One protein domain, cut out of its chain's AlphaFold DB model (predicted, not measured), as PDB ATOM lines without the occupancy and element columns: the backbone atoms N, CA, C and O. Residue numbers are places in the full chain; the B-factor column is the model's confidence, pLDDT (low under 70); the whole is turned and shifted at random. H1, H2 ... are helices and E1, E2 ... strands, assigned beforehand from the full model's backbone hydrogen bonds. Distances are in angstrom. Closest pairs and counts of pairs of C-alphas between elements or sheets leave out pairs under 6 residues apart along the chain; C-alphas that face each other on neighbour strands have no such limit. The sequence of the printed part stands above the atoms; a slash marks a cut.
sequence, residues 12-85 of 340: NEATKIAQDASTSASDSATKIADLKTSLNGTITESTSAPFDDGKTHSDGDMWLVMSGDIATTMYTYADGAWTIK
ATOM      1  N   ASN A  12     -39.531  10.260 -59.754       72.56
ATOM      2  CA  ASN A  12     -39.309  11.687 -59.961       72.56
ATOM      3  C   ASN A  12     -40.524  12.552 -59.584       72.56
ATOM      4  O   ASN A  12     -40.349  13.664 -59.090       72.56
ATOM      5  N   GLU A  13     -41.746  12.053 -59.766       76.69
ATOM      6  CA  GLU A  13     -42.979  12.766 -59.421       76.69
ATOM      7  C   GLU A  13     -43.213  12.760 -57.905       76.69
ATOM      8  O   GLU A  13     -43.495  13.806 -57.323       76.69
ATOM      9  N   ALA A  14     -42.956  11.630 -57.235       78.88
ATOM     10  CA  ALA A  14     -42.969  11.559 -55.771       78.88
ATOM     11  C   ALA A  14     -41.914  12.484 -55.133       78.88
ATOM     12  O   ALA A  14     -42.186  13.150 -54.133       78.88
ATOM     13  N   THR A  15     -40.725  12.577 -55.739       82.69
ATOM     14  CA  THR A  15     -39.650  13.476 -55.282       82.69
ATOM     15  C   THR A  15     -40.029  14.948 -55.460       82.69
ATOM     16  O   THR A  15     -39.787  15.757 -54.565       82.69
ATOM     17  N   LYS A  16     -40.673  15.295 -56.580       85.12
ATOM     18  CA  LYS A  16     -41.164  16.652 -56.840       85.12
ATOM     19  C   LYS A  16     -42.254  17.064 -55.848       85.12
ATOM     20  O   LYS A  16     -42.148  18.126 -55.249       85.12
ATOM     21  N   ILE A  17     -43.233  16.192 -55.593       86.44
ATOM     22  CA  ILE A  17     -44.283  16.436 -54.589       86.44
ATOM     23  C   ILE A  17     -43.668  16.646 -53.196       86.44
ATOM     24  O   ILE A  17     -44.084  17.545 -52.466       86.44
ATOM     25  N   ALA A  18     -42.648  15.863 -52.829       86.44
ATOM     26  CA  ALA A  18     -41.950  16.028 -51.555       86.44
ATOM     27  C   ALA A  18     -41.184  17.364 -51.465       86.44
ATOM     28  O   ALA A  18     -41.197  18.006 -50.414       86.44
ATOM     29  N   GLN A  19     -40.551  17.813 -52.555       87.19
ATOM     30  CA  GLN A  19     -39.896  19.125 -52.619       87.19
ATOM     31  C   GLN A  19     -40.894  20.282 -52.538       87.19
ATOM     32  O   GLN A  19     -40.660  21.231 -51.786       87.19
ATOM     33  N   ASP A  20     -42.017  20.192 -53.246       88.06
ATOM     34  CA  ASP A  20     -43.072  21.208 -53.217       88.06
ATOM     35  C   ASP A  20     -43.697  21.307 -51.812       88.06
ATOM     36  O   ASP A  20     -43.891  22.408 -51.283       88.06
ATOM     37  N   ALA A  21     -43.923  20.168 -51.147       87.12
ATOM     38  CA  ALA A  21     -44.390  20.120 -49.761       87.12
ATOM     39  C   ALA A  21     -43.366  20.714 -48.779       87.12
ATOM     40  O   ALA A  21     -43.733  21.501 -47.907       87.12
ATOM     41  N   SER A  22     -42.078  20.389 -48.933       90.25
ATOM     42  CA  SER A  22     -41.008  20.934 -48.086       90.25
ATOM     43  C   SER A  22     -40.849  22.447 -48.258       90.25
ATOM     44  O   SER A  22     -40.616  23.160 -47.278       90.25
ATOM     45  N   THR A  23     -40.983  22.946 -49.489       89.75
ATOM     46  CA  THR A  23     -40.918  24.382 -49.797       89.75
ATOM     47  C   THR A  23     -42.106  25.102 -49.168       89.75
ATOM     48  O   THR A  23     -41.923  26.046 -48.406       89.75
ATOM     49  N   SER A  24     -43.315  24.565 -49.352       86.31
ATOM     50  CA  SER A  24     -44.539  25.106 -48.745       86.31
ATOM     51  C   SER A  24     -44.479  25.130 -47.209       86.31
ATOM     52  O   SER A  24     -44.944  26.081 -46.571       86.31
ATOM     53  N   ALA A  25     -43.887  24.101 -46.594       88.69
ATOM     54  CA  ALA A  25     -43.694  24.037 -45.146       88.69
ATOM     55  C   ALA A  25     -42.692  25.094 -44.651       88.69
ATOM     56  O   ALA A  25     -42.928  25.732 -43.624       88.69
ATOM     57  N   SER A  26     -41.611  25.317 -45.401       90.25
ATOM     58  CA  SER A  26     -40.594  26.330 -45.085       90.25
ATOM     59  C   SER A  26     -41.158  27.750 -45.207       90.25
ATOM     60  O   SER A  26     -40.945  28.584 -44.323       90.25
ATOM     61  N   ASP A  27     -41.960  28.005 -46.240       87.25
ATOM     62  CA  ASP A  27     -42.656  29.279 -46.433       87.25
ATOM     63  C   ASP A  27     -43.648  29.557 -45.297       87.25
ATOM     64  O   ASP A  27     -43.727  30.674 -44.779       87.25
ATOM     65  N   SER A  28     -44.386  28.531 -44.860       86.00
ATOM     66  CA  SER A  28     -45.326  28.641 -43.738       86.00
ATOM     67  C   SER A  28     -44.601  28.913 -42.417       86.00
ATOM     68  O   SER A  28     -45.019  29.781 -41.653       86.00
ATOM     69  N   ALA A  29     -43.484  28.225 -42.164       80.31
ATOM     70  CA  ALA A  29     -42.661  28.451 -40.979       80.31
ATOM     71  C   ALA A  29     -42.090  29.879 -40.939       80.31
ATOM     72  O   ALA A  29     -42.088  30.505 -39.879       80.31
ATOM     73  N   THR A  30     -41.679  30.412 -42.093       82.00
ATOM     74  CA  THR A  30     -41.174  31.789 -42.221       82.00
ATOM     75  C   THR A  30     -42.267  32.807 -41.901       82.00
ATOM     76  O   THR A  30     -42.077  33.659 -41.040       82.00
ATOM     77  N   LYS A  31     -43.467  32.656 -42.478       80.69
ATOM     78  CA  LYS A  31     -44.610  33.540 -42.178       80.69
ATOM     79  C   LYS A  31     -45.005  33.517 -40.698       80.69
ATOM     80  O   LYS A  31     -45.341  34.558 -40.140       80.69
ATOM     81  N   ILE A  32     -44.954  32.349 -40.050       76.75
ATOM     82  CA  ILE A  32     -45.208  32.214 -38.606       76.75
ATOM     83  C   ILE A  32     -44.124  32.928 -37.788       76.75
ATOM     84  O   ILE A  32     -44.438  33.559 -36.781       76.75
ATOM     85  N   ALA A  33     -42.857  32.841 -38.201       70.62
ATOM     86  CA  ALA A  33     -41.762  33.548 -37.544       70.62
ATOM     87  C   ALA A  33     -41.906  35.072 -37.685       70.62
ATOM     88  O   ALA A  33     -41.744  35.791 -36.700       70.62
ATOM     89  N   ASP A  34     -42.302  35.562 -38.860       70.88
ATOM     90  CA  ASP A  34     -42.545  36.987 -39.109       70.88
ATOM     91  C   ASP A  34     -43.730  37.519 -38.284       70.88
ATOM     92  O   ASP A  34     -43.645  38.591 -37.683       70.88
ATOM     93  N   LEU A  35     -44.810  36.736 -38.163       67.44
ATOM     94  CA  LEU A  35     -45.938  37.023 -37.264       67.44
ATOM     95  C   LEU A  35     -45.501  37.080 -35.794       67.44
ATOM     96  O   LEU A  35     -45.856  38.018 -35.087       67.44
ATOM     97  N   LYS A  36     -44.684  36.122 -35.341       62.06
ATOM     98  CA  LYS A  36     -44.106  36.124 -33.986       62.06
ATOM     99  C   LYS A  36     -43.139  37.279 -33.741       62.06
ATOM    100  O   LYS A  36     -42.945  37.664 -32.602       62.06
ATOM    101  N   THR A  37     -42.512  37.810 -34.786       59.53
ATOM    102  CA  THR A  37     -41.585  38.942 -34.665       59.53
ATOM    103  C   THR A  37     -42.339  40.273 -34.621       59.53
ATOM    104  O   THR A  37     -41.892  41.209 -33.963       59.53
ATOM    105  N   SER A  38     -43.498  40.374 -35.285       58.97
ATOM    106  CA  SER A  38     -44.345  41.577 -35.234       58.97
ATOM    107  C   SER A  38     -45.148  41.695 -33.931       58.97
ATOM    108  O   SER A  38     -45.446  42.803 -33.483       58.97
ATOM    109  N   LEU A  39     -45.449  40.562 -33.295       62.72
ATOM    110  CA  LEU A  39     -46.059  40.459 -31.976       62.72
ATOM    111  C   LEU A  39     -44.938  40.294 -30.946       62.72
ATOM    112  O   LEU A  39     -44.480  39.184 -30.716       62.72
ATOM    113  N   ASN A  40     -44.445  41.380 -30.356       60.72
ATOM    114  CA  ASN A  40     -43.314  41.361 -29.414       60.72
ATOM    115  C   ASN A  40     -43.672  40.735 -28.035       60.72
ATOM    116  O   ASN A  40     -43.372  41.320 -27.001       60.72
ATOM    117  N   GLY A  41     -44.351  39.581 -28.023       69.06
ATOM    118  CA  GLY A  41     -44.834  38.836 -26.859       69.06
ATOM    119  C   GLY A  41     -45.384  37.449 -27.235       69.06
ATOM    120  O   GLY A  41     -45.492  37.083 -28.407       69.06
ATOM    121  N   THR A  42     -45.703  36.633 -26.234       81.38
ATOM    122  CA  THR A  42     -46.263  35.280 -26.386       81.38
ATOM    123  C   THR A  42     -47.788  35.302 -26.489       81.38
ATOM    124  O   THR A  42     -48.452  36.066 -25.796       81.38
ATOM    125  N   ILE A  43     -48.370  34.450 -27.343       85.44
ATOM    126  CA  ILE A  43     -49.827  34.246 -27.404       85.44
ATOM    127  C   ILE A  43     -50.196  33.051 -26.521       85.44
ATOM    128  O   ILE A  43     -49.711  31.940 -26.743       85.44
ATOM    129  N   THR A  44     -51.085  33.276 -25.558       88.62
ATOM    130  CA  THR A  44     -51.715  32.243 -24.732       88.62
ATOM    131  C   THR A  44     -53.173  32.082 -25.147       88.62
ATOM    132  O   THR A  44     -53.939  33.041 -25.117       88.62
ATOM    133  N   GLU A  45     -53.574  30.868 -25.517       90.50
ATOM    134  CA  GLU A  45     -54.975  30.509 -25.754       90.50
ATOM    135  C   GLU A  45     -55.552  29.832 -24.506       90.50
ATOM    136  O   GLU A  45     -54.932  28.942 -23.921       90.50
ATOM    137  N   SER A  46     -56.744  30.249 -24.083       90.69
ATOM    138  CA  SER A  46     -57.418  29.729 -22.890       90.69
ATOM    139  C   SER A  46     -58.929  29.770 -23.072       90.69
ATOM    140  O   SER A  46     -59.451  30.627 -23.767       90.69
ATOM    141  N   THR A  47     -59.670  28.901 -22.392       92.75
ATOM    142  CA  THR A  47     -61.143  28.970 -22.338       92.75
ATOM    143  C   THR A  47     -61.666  29.974 -21.303       92.75
ATOM    144  O   THR A  47     -62.872  30.107 -21.114       92.75
ATOM    145  N   SER A  48     -60.773  30.679 -20.602       92.69
ATOM    146  CA  SER A  48     -61.105  31.613 -19.521       92.69
ATOM    147  C   SER A  48     -60.244  32.878 -19.567       92.69
ATOM    148  O   SER A  48     -59.184  32.899 -20.198       92.69
ATOM    149  N   ALA A  49     -60.722  33.942 -18.912       92.81
ATOM    150  CA  ALA A  49     -59.981  35.193 -18.744       92.81
ATOM    151  C   ALA A  49     -58.629  34.957 -18.035       92.81
ATOM    152  O   ALA A  49     -58.500  33.954 -17.329       92.81
ATOM    153  N   PRO A  50     -57.638  35.855 -18.201       93.31
ATOM    154  CA  PRO A  50     -56.317  35.687 -17.608       93.31
ATOM    155  C   PRO A  50     -56.361  35.435 -16.100       93.31
ATOM    156  O   PRO A  50     -57.105  36.084 -15.362       93.31
ATOM    157  N   PHE A  51     -55.533  34.501 -15.653       90.00
ATOM    158  CA  PHE A  51     -55.332  34.134 -14.255       90.00
ATOM    159  C   PHE A  51     -53.832  33.948 -14.005       90.00
ATOM    160  O   PHE A  51     -53.060  33.846 -14.955       90.00
ATOM    161  N   ASP A  52     -53.419  33.910 -12.737       85.50
ATOM    162  CA  ASP A  52     -52.036  33.572 -12.390       85.50
ATOM    163  C   ASP A  52     -51.779  32.095 -12.712       85.50
ATOM    164  O   ASP A  52     -52.242  31.193 -12.009       85.50
ATOM    165  N   ASP A  53     -51.093  31.847 -13.823       80.62
ATOM    166  CA  ASP A  53     -50.732  30.515 -14.295       80.62
ATOM    167  C   ASP A  53     -49.334  30.079 -13.815       80.62
ATOM    168  O   ASP A  53     -48.828  29.033 -14.236       80.62
ATOM    169  N   GLY A  54     -48.713  30.870 -12.928       80.31
ATOM    170  CA  GLY A  54     -47.370  30.648 -12.409       80.31
ATOM    171  C   GLY A  54     -46.250  30.928 -13.415       80.31
ATOM    172  O   GLY A  54     -45.104  30.550 -13.150       80.31
ATOM    173  N   LYS A  55     -46.542  31.549 -14.566       83.50
ATOM    174  CA  LYS A  55     -45.540  31.933 -15.565       83.50
ATOM    175  C   LYS A  55     -45.211  33.420 -15.487       83.50
ATOM    176  O   LYS A  55     -46.013  34.257 -15.088       83.50
ATOM    177  N   THR A  56     -43.993  33.755 -15.900       84.19
ATOM    178  CA  THR A  56     -43.582  35.150 -16.064       84.19
ATOM    179  C   THR A  56     -44.137  35.685 -17.378       84.19
ATOM    180  O   THR A  56     -43.819  35.137 -18.434       84.19
ATOM    181  N   HIS A  57     -44.910  36.767 -17.311       86.19
ATOM    182  CA  HIS A  57     -45.418  37.479 -18.483       86.19
ATOM    183  C   HIS A  57     -44.572  38.714 -18.798       86.19
ATOM    184  O   HIS A  57     -44.052  39.370 -17.891       86.19
ATOM    185  N   SER A  58     -44.430  39.016 -20.084       87.56
ATOM    186  CA  SER A  58     -43.720  40.192 -20.594       87.56
ATOM    187  C   SER A  58     -44.687  41.153 -21.278       87.56
ATOM    188  O   SER A  58     -45.726  40.742 -21.796       87.56
ATOM    189  N   ASP A  59     -44.340  42.441 -21.295       84.44
ATOM    190  CA  ASP A  59     -45.112  43.443 -22.030       84.44
ATOM    191  C   ASP A  59     -45.231  43.043 -23.505       84.44
ATOM    192  O   ASP A  59     -44.231  42.768 -24.166       84.44
ATOM    193  N   GLY A  60     -46.463  43.021 -24.010       79.88
ATOM    194  CA  GLY A  60     -46.782  42.552 -25.357       79.88
ATOM    195  C   GLY A  60     -47.324  41.124 -25.421       79.88
ATOM    196  O   GLY A  60     -47.823  40.743 -26.482       79.88
ATOM    197  N   ASP A  61     -47.296  40.349 -24.327       87.12
ATOM    198  CA  ASP A  61     -47.991  39.058 -24.276       87.12
ATOM    199  C   ASP A  61     -49.491  39.247 -24.561       87.12
ATOM    200  O   ASP A  61     -50.118  40.229 -24.150       87.12
ATOM    201  N   MET A  62     -50.079  38.291 -25.275       88.44
ATOM    202  CA  MET A  62     -51.485  38.283 -25.663       88.44
ATOM    203  C   MET A  62     -52.196  37.080 -25.057       88.44
ATOM    204  O   MET A  62     -51.680  35.967 -25.082       88.44
ATOM    205  N   TRP A  63     -53.417  37.287 -24.574       91.44
ATOM    206  CA  TRP A  63     -54.271  36.217 -24.066       91.44
ATOM    207  C   TRP A  63     -55.583  36.190 -24.835       91.44
ATOM    208  O   TRP A  63     -56.343  37.161 -24.826       91.44
ATOM    209  N   LEU A  64     -55.846  35.072 -25.502       92.06
ATOM    210  CA  LEU A  64     -57.047  34.833 -26.287       92.06
ATOM    211  C   LEU A  64     -57.985  33.932 -25.494       92.06
ATOM    212  O   LEU A  64     -57.658  32.783 -25.199       92.06
ATOM    213  N   VAL A  65     -59.158  34.462 -25.156       93.19
ATOM    214  CA  VAL A  65     -60.254  33.654 -24.625       93.19
ATOM    215  C   VAL A  65     -60.957  32.997 -25.804       93.19
ATOM    216  O   VAL A  65     -61.509  33.697 -26.649       93.19
ATOM    217  N   MET A  66     -60.911  31.674 -25.863       91.12
ATOM    218  CA  MET A  66     -61.407  30.852 -26.959       91.12
ATOM    219  C   MET A  66     -62.701  30.138 -26.560       91.12
ATOM    220  O   MET A  66     -62.803  29.556 -25.479       91.12
ATOM    221  N   SER A  67     -63.674  30.127 -27.467       89.88
ATOM    222  CA  SER A  67     -64.873  29.289 -27.406       89.88
ATOM    223  C   SER A  67     -64.938  28.447 -28.679       89.88
ATOM    224  O   SER A  67     -65.475  28.886 -29.697       89.88
ATOM    225  N   GLY A  68     -64.360  27.243 -28.634       87.94
ATOM    226  CA  GLY A  68     -64.075  26.464 -29.843       87.94
ATOM    227  C   GLY A  68     -62.985  27.145 -30.672       87.94
ATOM    228  O   GLY A  68     -61.994  27.605 -30.109       87.94
ATOM    229  N   ASP A  69     -63.203  27.272 -31.980       86.00
ATOM    230  CA  ASP A  69     -62.249  27.894 -32.914       86.00
ATOM    231  C   ASP A  69     -62.375  29.433 -32.993       86.00
ATOM    232  O   ASP A  69     -61.787  30.069 -33.865       86.00
ATOM    233  N   ILE A  70     -63.162  30.053 -32.104       80.88
ATOM    234  CA  ILE A  70     -63.446  31.496 -32.115       80.88
ATOM    235  C   ILE A  70     -62.852  32.160 -30.872       80.88
ATOM    236  O   ILE A  70     -63.205  31.809 -29.744       80.88
ATOM    237  N   ALA A  71     -62.014  33.179 -31.078       86.69
ATOM    238  CA  ALA A  71     -61.568  34.075 -30.014       86.69
ATOM    239  C   ALA A  71     -62.695  35.053 -29.636       86.69
ATOM    240  O   ALA A  71     -63.098  35.890 -30.442       86.69
ATOM    241  N   THR A  72     -63.206  34.968 -28.410       86.94
ATOM    242  CA  THR A  72     -64.308  35.807 -27.909       86.94
ATOM    243  C   THR A  72     -63.824  37.065 -27.200       86.94
ATOM    244  O   THR A  72     -64.551  38.051 -27.100       86.94
ATOM    245  N   THR A  73     -62.612  37.053 -26.645       89.12
ATOM    246  CA  THR A  73     -62.020  38.216 -25.971       89.12
ATOM    247  C   THR A  73     -60.508  38.146 -26.056       89.12
ATOM    248  O   THR A  73     -59.926  37.068 -25.974       89.12
ATOM    249  N   MET A  74     -59.871  39.301 -26.193       90.12
ATOM    250  CA  MET A  74     -58.423  39.423 -26.245       90.12
ATOM    251  C   MET A  74     -57.939  40.328 -25.123       90.12
ATOM    252  O   MET A  74     -58.512  41.395 -24.902       90.12
ATOM    253  N   TYR A  75     -56.864  39.924 -24.461       90.94
ATOM    254  CA  TYR A  75     -56.147  40.742 -23.494       90.94
ATOM    255  C   TYR A  75     -54.706  40.941 -23.951       90.94
ATOM    256  O   TYR A  75     -54.141  40.087 -24.632       90.94
ATOM    257  N   THR A  76     -54.115  42.059 -23.553       89.38
ATOM    258  CA  THR A  76     -52.681  42.328 -23.685       89.38
ATOM    259  C   THR A  76     -52.082  42.561 -22.310       89.38
ATOM    260  O   THR A  76     -52.686  43.268 -21.496       89.38
ATOM    261  N   TYR A  77     -50.918  41.971 -22.054       88.56
ATOM    262  CA  TYR A  77     -50.134  42.227 -20.856       88.56
ATOM    263  C   TYR A  77     -49.272  43.466 -21.087       88.56
ATOM    264  O   TYR A  77     -48.514  43.530 -22.056       88.56
ATOM    265  N   ALA A  78     -49.438  44.469 -20.236       85.00
ATOM    266  CA  ALA A  78     -48.636  45.684 -20.230       85.00
ATOM    267  C   ALA A  78     -48.615  46.252 -18.809       85.00
ATOM    268  O   ALA A  78     -49.611  46.136 -18.089       85.00
ATOM    269  N   ASP A  79     -47.496  46.848 -18.400       87.44
ATOM    270  CA  ASP A  79     -47.343  47.493 -17.088       87.44
ATOM    271  C   ASP A  79     -47.666  46.555 -15.904       87.44
ATOM    272  O   ASP A  79     -48.160  46.973 -14.855       87.44
ATOM    273  N   GLY A  80     -47.395  45.255 -16.066       88.50
ATOM    274  CA  GLY A  80     -47.610  44.243 -15.029       88.50
ATOM    275  C   GLY A  80     -49.054  43.743 -14.875       88.50
ATOM    276  O   GLY A  80     -49.348  43.070 -13.887       88.50
ATOM    277  N   ALA A  81     -49.962  44.058 -15.808       90.00
ATOM    278  CA  ALA A  81     -51.354  43.615 -15.745       90.00
ATOM    279  C   ALA A  81     -51.947  43.238 -17.112       90.00
ATOM    280  O   ALA A  81     -51.618  43.804 -18.154       90.00
ATOM    281  N   TRP A  82     -52.904  42.309 -17.087       91.88
ATOM    282  CA  TRP A  82     -53.739  41.987 -18.241       91.88
ATOM    283  C   TRP A  82     -54.859  43.015 -18.407       91.88
ATOM    284  O   TRP A  82     -55.664  43.231 -17.500       91.88
ATOM    285  N   THR A  83     -54.962  43.605 -19.594       89.69
ATOM    286  CA  THR A  83     -56.028  44.553 -19.950       89.69
ATOM    287  C   THR A  83     -56.747  44.094 -21.211       89.69
ATOM    288  O   THR A  83     -56.125  43.519 -22.100       89.69
ATOM    289  N   ILE A  84     -58.064  44.315 -21.301       88.50
ATOM    290  CA  ILE A  84     -58.828  43.974 -22.511       88.50
ATOM    291  C   ILE A  84     -58.300  44.814 -23.674       88.50
ATOM    292  O   ILE A  84     -58.304  46.046 -23.622       88.50
ATOM    293  N   LYS A  85     -57.902  44.147 -24.755       83.38
ATOM    294  CA  LYS A  85     -57.478  44.806 -25.981       83.38
ATOM    295  C   LYS A  85     -58.707  45.266 -26.756       83.38
ATOM    296  O   LYS A  85     -59.378  44.473 -27.413       83.38
TER     297      LYS A  85
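Overview. This is residues 12 to 85 of the 340 residues of an uncharacterized protein of Secundilactobacillus collinoides (UniProt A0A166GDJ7). One long helix, H1, sticks out like a handle from a small head, which is a strongly twisted sheet of four strands together with the long loop of residues 47 to 61 that joins E1 to E2. The helix makes most of the length, and the head without it is compact in size, with a radius of gyration of 10.0 A. The printed part has 74 residues, with one named helix and four named strands in the order H1, E1, E2, E3, E4; the sheet has the order E1, E2, E3, E4 and is mixed, and the class is mixed, helices and strands. The whole is only just extended, close to loose, with a radius of gyration of the C-alphas of 17.4 A and spans of 55 by 26 by 22 A.

Along the chain. H1 holds residues 12 to 38 and measures 39.1 A from C-alpha 12 at (-39.309, 11.687, -59.961) to C-alpha 38 at (-44.345, 41.577, -35.234). E1 is residues 43 to 46, 9.9 A long. E2 is residues 62 to 67, 16.2 A long. E3, the longest strand, is residues 70 to 78, 23.7 A long, and bends by 52 degrees at residue 73. E4 is residues 81 to 84, 10.1 A long, and ends with C-alpha 84 at (-58.828, 43.974, -22.511).

Arrangement. Residues 12 to 38, which belong to H1, stand free. H1 is not on the sheet, with 1 pair of C-alphas within 10 A, and it is apart from E2, E3 and E4. In H1 every O i to N i+4 pair is within hydrogen-bond range. The edge strand E1 is parallel to E2, with 31 degrees between their directions; N 44 and O 62 are 2.8 A apart, within hydrogen-bond range. E2, E3 and E4 form a meander, each strand the antiparallel neighbour of the one before. The hairpin of E2 and E3 has an angle of 160 degrees, and N 65 and O 73 are 2.8 A apart. The hairpin of E3 and E4 has an angle of 141 degrees, and N 76 and O 83 are 2.9 A apart. E4 is the other edge strand and is apart from E1.

Size, cuts and confidence. The two C-alphas farthest apart, those of Asn 12 and Asp 79, are 56.4 A from each other. Without H1, the remaining 47 residues span 28 by 22 by 15 A. The printed part has no cut. The link from E1 to E2, 15 residues, is long; those from H1 to E1, E2 to E3 and E3 to E4 are tight. The mean pLDDT of the printed part is 84.0, and residues 35 to 41 are under 70.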